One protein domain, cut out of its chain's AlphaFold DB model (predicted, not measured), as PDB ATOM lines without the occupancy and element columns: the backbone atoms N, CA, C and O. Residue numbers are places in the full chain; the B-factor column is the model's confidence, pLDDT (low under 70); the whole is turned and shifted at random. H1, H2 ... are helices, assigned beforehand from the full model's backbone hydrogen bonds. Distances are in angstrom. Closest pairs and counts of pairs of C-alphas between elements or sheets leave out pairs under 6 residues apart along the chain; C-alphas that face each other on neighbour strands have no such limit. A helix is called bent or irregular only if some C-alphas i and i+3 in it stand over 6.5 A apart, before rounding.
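AT A GLANCE: This is residues 65 to 117 of the 131 residues of the protein "CTP synthetase" of Roseobacter sp. MED193 (UniProt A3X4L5). Two helices, H1 and H3, are set crosswise like a T, with the first turns of H1 coming closest to the middle of H3, and H2 sits to one side, so that the three helix centres make a triangle with few close approaches between the helices. Short turns lead from H1 to H2 and from H2 to H3, and beyond the far end of H3 residues 111 to 117 turn away as a tail with no named element. The printed part has 53 residues, with three named helices in the order H1, H2, H3 and no named strand; the class is all helix. The whole is compact, with a radius of gyration of the C-alphas of 10.4 A, and its C-alphas span 27 by 20 by 16 A along their three main axes.

IN THESE COORDINATES: H1 is residues 65 to 76, beginning at C-alpha 65 at (159.464, 143.021, 133.297) and measuring 16.5 A from first to last C-alpha. H2 is residues 83 to 93, Asp 83 to His 93, and measures 15.4 A; C-alpha 83 is at (173.992, 155.481, 122.747). H2 is irregular, but only just: C-alphas 88 and 91 are 6.7 A apart. H3 is residues 97 to 110, the longest helix at 14 residues and 20.0 A, and it ends at C-alpha 110 at (153.086, 153.532, 122.600).

HOW THE PARTS SIT: H1 and H3 are close but not clearly touching, with 2 pairs of C-alphas within 8 A. Their closest C-alphas are those of Ser 67 and Ile 103, 5.9 A apart. Their lines stand about perpendicular, at 84 degrees, and their centres are 11.9 A apart. H1 and H2 are near each other, with 11 pairs of C-alphas within 10 A, the closest at 8.1 A. H2 and H3 are near each other too, with 6 such pairs, the closest at 8.5 A. In H1 and H3 every O i to N i+4 pair is within hydrogen-bond range, while in H2 4 of 7 are.

THE WHOLE: The printed part runs from residue 65 to residue 117 with no cut, and lies within a full chain of 131 residues. The two C-alphas farthest apart are those of Gly 94 and Gly 116, at 27.9 A, and the C-alphas of Ala 65 and Gly 117 are 25.7 A apart. The link from H1 to H2 is short, with 6 residues, and the link from H2 to H3 is tight, with 3. The mean pLDDT of the printed part is 89.0, and residues 115 to 117 are under 70.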
ATOM      1  N   ALA A  65     158.534 142.792 132.190       92.50
ATOM      2  CA  ALA A  65     159.464 143.021 133.297       92.50
ATOM      3  C   ALA A  65     160.811 143.583 132.811       92.50
ATOM      4  O   ALA A  65     161.439 144.400 133.487       92.50
ATOM      5  N   ARG A  66     161.255 143.162 131.621       93.94
ATOM      6  CA  ARG A  66     162.487 143.651 130.986       93.94
ATOM      7  C   ARG A  66     162.308 145.053 130.426       93.94
ATOM      8  O   ARG A  66     163.197 145.885 130.600       93.94
ATOM      9  N   SER A  67     161.149 145.332 129.829       93.19
ATOM     10  CA  SER A  67     160.748 146.692 129.465       93.19
ATOM     11  C   SER A  67     160.798 147.613 130.688       93.19
ATOM     12  O   SER A  67     161.515 148.610 130.679       93.19
ATOM     13  N   ASP A  68     160.124 147.263 131.780       93.62
ATOM     14  CA  ASP A  68     160.054 148.123 132.968       93.62
ATOM     15  C   ASP A  68     161.432 148.364 133.596       93.62
ATOM     16  O   ASP A  68     161.748 149.490 133.988       93.62
ATOM     17  N   LEU A  69     162.299 147.347 133.612       94.06
ATOM     18  CA  LEU A  69     163.684 147.499 134.054       94.06
ATOM     19  C   LEU A  69     164.463 148.489 133.176       94.06
ATOM     20  O   LEU A  69     165.159 149.354 133.704       94.06
ATOM     21  N   LEU A  70     164.348 148.392 131.847       93.31
ATOM     22  CA  LEU A  70     165.011 149.335 130.941       93.31
ATOM     23  C   LEU A  70     164.507 150.765 131.177       93.31
ATOM     24  O   LEU A  70     165.289 151.715 131.161       93.31
ATOM     25  N   MET A  71     163.208 150.919 131.430       93.06
ATOM     26  CA  MET A  71     162.593 152.219 131.689       93.06
ATOM     27  C   MET A  71     163.114 152.831 132.988       93.06
ATOM     28  O   MET A  71     163.454 154.014 133.008       93.06
ATOM     29  N   GLN A  72     163.259 152.026 134.042       93.25
ATOM     30  CA  GLN A  72     163.876 152.454 135.299       93.25
ATOM     31  C   GLN A  72     165.324 152.908 135.098       93.25
ATOM     32  O   GLN A  72     165.675 153.996 135.542       93.25
ATOM     33  N   LEU A  73     166.139 152.160 134.346       92.50
ATOM     34  CA  LEU A  73     167.531 152.548 134.076       92.50
ATOM     35  C   LEU A  73     167.642 153.899 133.357       92.50
ATOM     36  O   LEU A  73     168.541 154.689 133.645       92.50
ATOM     37  N   ILE A  74     166.730 154.187 132.426       92.31
ATOM     38  CA  ILE A  74     166.717 155.474 131.721       92.31
ATOM     39  C   ILE A  74     166.251 156.600 132.651       92.31
ATOM     40  O   ILE A  74     166.794 157.703 132.584       92.31
ATOM     41  N   ARG A  75     165.292 156.342 133.550       92.25
ATOM     42  CA  ARG A  75     164.873 157.309 134.582       92.25
ATOM     43  C   ARG A  75     165.993 157.625 135.564       92.25
ATOM     44  O   ARG A  75     166.224 158.800 135.841       92.25
ATOM     45  N   ASP A  76     166.726 156.611 136.005       92.12
ATOM     46  CA  ASP A  76     167.883 156.769 136.887       92.12
ATOM     47  C   ASP A  76     168.988 157.616 136.231       92.12
ATOM     48  O   ASP A  76     169.704 158.344 136.919       92.12
ATOM     49  N   ASN A  77     169.073 157.600 134.894       90.19
ATOM     50  CA  ASN A  77     169.973 158.453 134.112       90.19
ATOM     51  C   ASN A  77     169.382 159.840 133.758       90.19
ATOM     52  O   ASN A  77     169.907 160.551 132.903       90.19
ATOM     53  N   GLY A  78     168.282 160.254 134.398       89.94
ATOM     54  CA  GLY A  78     167.641 161.554 134.162       89.94
ATOM     55  C   GLY A  78     166.693 161.576 132.960       89.94
ATOM     56  O   GLY A  78     166.595 162.589 132.264       89.94
ATOM     57  N   CYS A  79     166.015 160.453 132.702       91.81
ATOM     58  CA  CYS A  79     165.061 160.238 131.604       91.81
ATOM     59  C   CYS A  79     165.655 160.344 130.194       91.81
ATOM     60  O   CYS A  79     164.930 160.454 129.199       91.81
ATOM     61  N   LYS A  80     166.985 160.299 130.109       90.44
ATOM     62  CA  LYS A  80     167.760 160.368 128.875       90.44
ATOM     63  C   LYS A  80     168.916 159.391 128.981       90.44
ATOM     64  O   LYS A  80     169.566 159.320 130.014       90.44
ATOM     65  N   MET A  81     169.189 158.652 127.921       90.06
ATOM     66  CA  MET A  81     170.335 157.752 127.839       90.06
ATOM     67  C   MET A  81     170.909 157.827 126.433       90.06
ATOM     68  O   MET A  81     170.236 157.496 125.460       90.06
ATOM     69  N   THR A  82     172.138 158.302 126.305       89.12
ATOM     70  CA  THR A  82     172.845 158.352 125.020       89.12
ATOM     71  C   THR A  82     173.251 156.952 124.565       89.12
ATOM     72  O   THR A  82     173.346 156.034 125.375       89.12
ATOM     73  N   ASP A  83     173.547 156.780 123.275       85.06
ATOM     74  CA  ASP A  83     173.992 155.481 122.747       85.06
ATOM     75  C   ASP A  83     175.281 154.985 123.433       85.06
ATOM     76  O   ASP A  83     175.447 153.791 123.660       85.06
ATOM     77  N   VAL A  84     176.170 155.910 123.822       88.44
ATOM     78  CA  VAL A  84     177.410 155.595 124.550       88.44
ATOM     79  C   VAL A  84     177.107 155.096 125.963       88.44
ATOM     80  O   VAL A  84     177.664 154.093 126.393       88.44
ATOM     81  N   GLU A  85     176.204 155.765 126.683       88.94
ATOM     82  CA  GLU A  85     175.775 155.322 128.017       88.94
ATOM     83  C   GLU A  85     175.022 153.992 127.948       88.94
ATOM     84  O   GLU A  85     175.210 153.135 128.807       88.94
ATOM     85  N   ALA A  86     174.211 153.790 126.908       87.44
ATOM     86  CA  ALA A  86     173.502 152.542 126.680       87.44
ATOM     87  C   ALA A  86     174.474 151.373 126.452       87.44
ATOM     88  O   ALA A  86     174.335 150.333 127.097       87.44
ATOM     89  N   ASP A  87     175.489 151.555 125.602       88.50
ATOM     90  CA  ASP A  87     176.518 150.539 125.346       88.50
ATOM     91  C   ASP A  87     177.349 150.216 126.613       88.50
ATOM     92  O   ASP A  87     177.820 149.088 126.765       88.50
ATOM     93  N   ASP A  88     177.476 151.152 127.560       90.62
ATOM     94  CA  ASP A  88     178.223 150.956 128.812       90.62
ATOM     95  C   ASP A  88     177.381 150.403 129.978       90.62
ATOM     96  O   ASP A  88     177.909 149.685 130.840       90.62
ATOM     97  N   ILE A  89     176.104 150.774 130.076       90.56
ATOM     98  CA  ILE A  89     175.221 150.443 131.207       90.56
ATOM     99  C   ILE A  89     174.448 149.157 130.919       90.56
ATOM    100  O   ILE A  89     174.488 148.227 131.724       90.56
ATOM    101  N   LEU A  90     173.778 149.066 129.770       90.50
ATOM    102  CA  LEU A  90     172.815 147.999 129.480       90.50
ATOM    103  C   LEU A  90     173.418 146.582 129.533       90.50
ATOM    104  O   LEU A  90     172.799 145.709 130.155       90.50
ATOM    105  N   PRO A  91     174.643 146.329 129.025       92.56
ATOM    106  CA  PRO A  91     175.250 145.001 129.126       92.56
ATOM    107  C   PRO A  91     175.501 144.550 130.570       92.56
ATOM    108  O   PRO A  91     175.436 143.356 130.861       92.56
ATOM    109  N   LYS A  92     175.735 145.481 131.507       93.06
ATOM    110  CA  LYS A  92     175.921 145.161 132.939       93.06
ATOM    111  C   LYS A  92     174.629 144.665 133.592       93.06
ATOM    112  O   LYS A  92     174.689 143.934 134.576       93.06
ATOM    113  N   HIS A  93     173.481 145.026 133.021       92.00
ATOM    114  CA  HIS A  93     172.150 144.566 133.425       92.00
ATOM    115  C   HIS A  93     171.638 143.399 132.558       92.00
ATOM    116  O   HIS A  93     170.476 142.994 132.659       92.00
ATOM    117  N   GLY A  94     172.511 142.836 131.713       92.81
ATOM    118  CA  GLY A  94     172.215 141.679 130.875       92.81
ATOM    119  C   GLY A  94     171.261 141.976 129.722       92.81
ATOM    120  O   GLY A  94     170.584 141.059 129.272       92.81
ATOM    121  N   PHE A  95     171.140 143.230 129.285       91.81
ATOM    122  CA  PHE A  95     170.388 143.570 128.078       91.81
ATOM    123  C   PHE A  95     171.217 143.280 126.832       91.81
ATOM    124  O   PHE A  95     172.368 143.711 126.725       91.81
ATOM    125  N   ASP A  96     170.607 142.585 125.876       90.38
ATOM    126  CA  ASP A  96     171.151 142.466 124.527       90.38
ATOM    127  C   ASP A  96     170.707 143.647 123.651       90.38
ATOM    128  O   ASP A  96     169.653 144.260 123.864       90.38
ATOM    129  N   ARG A  97     171.493 143.965 122.616       87.12
ATOM    130  CA  ARG A  97     171.160 145.039 121.669       87.12
ATOM    131  C   ARG A  97     169.874 144.733 120.888       87.12
ATOM    132  O   ARG A  97     169.119 145.658 120.588       87.12
ATOM    133  N   GLY A  98     169.619 143.468 120.554       88.12
ATOM    134  CA  GLY A  98     168.394 143.021 119.892       88.12
ATOM    135  C   GLY A  98     167.164 143.193 120.778       88.12
ATOM    136  O   GLY A  98     166.203 143.832 120.356       88.12
ATOM    137  N   GLU A  99     167.246 142.715 122.021       89.81
ATOM    138  CA  GLU A  99     166.193 142.866 123.034       89.81
ATOM    139  C   GLU A  99     165.867 144.344 123.290       89.81
ATOM    140  O   GLU A  99     164.715 144.766 123.203       89.81
ATOM    141  N   THR A 100     166.901 145.158 123.514       89.69
ATOM    142  CA  THR A 100     166.771 146.605 123.736       89.69
ATOM    143  C   THR A 100     166.063 147.278 122.559       89.69
ATOM    144  O   THR A 100     165.120 148.046 122.744       89.69
ATOM    145  N   ARG A 101     166.468 146.957 121.323       88.81
ATOM    146  CA  ARG A 101     165.832 147.472 120.099       88.81
ATOM    147  C   ARG A 101     164.352 147.099 120.024       88.81
ATOM    148  O   ARG A 101     163.551 147.918 119.571       88.81
ATOM    149  N   ASP A 102     163.998 145.881 120.412       90.94
ATOM    150  CA  ASP A 102     162.622 145.400 120.338       90.94
ATOM    151  C   ASP A 102     161.733 146.087 121.392       90.94
ATOM    152  O   ASP A 102     160.649 146.550 121.031       90.94
ATOM    153  N   ILE A 103     162.240 146.316 122.612       91.81
ATOM    154  CA  ILE A 103     161.579 147.146 123.641       91.81
ATOM    155  C   ILE A 103     161.363 148.585 123.139       91.81
ATOM    156  O   ILE A 103     160.244 149.098 123.153       91.81
ATOM    157  N   ILE A 104     162.417 149.237 122.633       90.31
ATOM    158  CA  ILE A 104     162.356 150.620 122.118       90.31
ATOM    159  C   ILE A 104     161.326 150.741 120.990       90.31
ATOM    160  O   ILE A 104     160.615 151.746 120.880       90.31
ATOM    161  N   ARG A 105     161.251 149.731 120.118       89.50
ATOM    162  CA  ARG A 105     160.277 149.689 119.025       89.50
ATOM    163  C   ARG A 105     158.847 149.704 119.557       89.50
ATOM    164  O   ARG A 105     158.011 150.373 118.949       89.50
ATOM    165  N   ASP A 106     158.562 148.996 120.641       91.19
ATOM    166  CA  ASP A 106     157.221 148.957 121.225       91.19
ATOM    167  C   ASP A 106     156.894 150.259 121.964       91.19
ATOM    168  O   ASP A 106     155.856 150.866 121.697       91.19
ATOM    169  N   TRP A 107     157.842 150.822 122.712       91.62
ATOM    170  CA  TRP A 107     157.694 152.154 123.310       91.62
ATOM    171  C   TRP A 107     157.449 153.267 122.296       91.62
ATOM    172  O   TRP A 107     156.678 154.191 122.558       91.62
ATOM    173  N   ARG A 108     158.061 153.178 121.110       89.06
ATOM    174  CA  ARG A 108     157.787 154.114 120.015       89.06
ATOM    175  C   ARG A 108     156.335 154.032 119.551       89.06
ATOM    176  O   ARG A 108     155.741 155.067 119.267       89.06
ATOM    177  N   LYS A 109     155.763 152.827 119.458       89.94
ATOM    178  CA  LYS A 109     154.346 152.647 119.089       89.94
ATOM    179  C   LYS A 109     153.417 153.187 120.173       89.94
ATOM    180  O   LYS A 109     152.359 153.715 119.852       89.94
ATOM    181  N   GLU A 110     153.829 153.063 121.429       89.75
ATOM    182  CA  GLU A 110     153.086 153.532 122.600       89.75
ATOM    183  C   GLU A 110     153.228 155.041 122.854       89.75
ATOM    184  O   GLU A 110     152.495 155.589 123.669       89.75
ATOM    185  N   GLY A 111     154.142 155.732 122.164       90.19
ATOM    186  CA  GLY A 111     154.384 157.165 122.372       90.19
ATOM    187  C   GLY A 111     155.155 157.486 123.658       90.19
ATOM    188  O   GLY A 111     155.099 158.612 124.146       90.19
ATOM    189  N   LYS A 112     155.898 156.515 124.202       90.69
ATOM    190  CA  LYS A 112     156.721 156.669 125.417       90.69
ATOM    191  C   LYS A 112     158.070 157.353 125.173       90.69
ATOM    192  O   LYS A 112     158.822 157.580 126.116       90.69
ATOM    193  N   LEU A 113     158.399 157.655 123.918       89.81
ATOM    194  CA  LEU A 113     159.670 158.251 123.513       89.81
ATOM    195  C   LEU A 113     159.457 159.646 122.933       89.81
ATOM    196  O   LEU A 113     158.561 159.845 122.109       89.81
ATOM    197  N   ASP A 114     160.331 160.579 123.298       87.50
ATOM    198  CA  ASP A 114     160.431 161.867 122.621       87.50
ATOM    199  C   ASP A 114     161.217 161.695 121.308       87.50
ATOM    200  O   ASP A 114     162.393 161.327 121.295       87.50
ATOM    201  N   MET A 115     160.558 161.949 120.175       65.62
ATOM    202  CA  MET A 115     161.139 161.797 118.834       65.62
ATOM    203  C   MET A 115     162.007 162.997 118.402       65.62
ATOM    204  O   MET A 115     162.400 163.075 117.237       65.62
ATOM    205  N   GLY A 116     162.300 163.934 119.311       58.69
ATOM    206  CA  GLY A 116     163.054 165.162 119.031       58.69
ATOM    207  C   GLY A 116     164.582 165.093 119.189       58.69
ATOM    208  O   GLY A 116     165.264 166.059 118.841       58.69
ATOM    209  N   GLY A 117     165.146 164.001 119.716       56.91
ATOM    210  CA  GLY A 117     166.574 163.905 120.056       56.91
ATOM    211  C   GLY A 117     167.474 163.423 118.905       56.91
ATOM    212  O   GLY A 117     167.145 162.412 118.287       56.91
TER     213      GLY A 117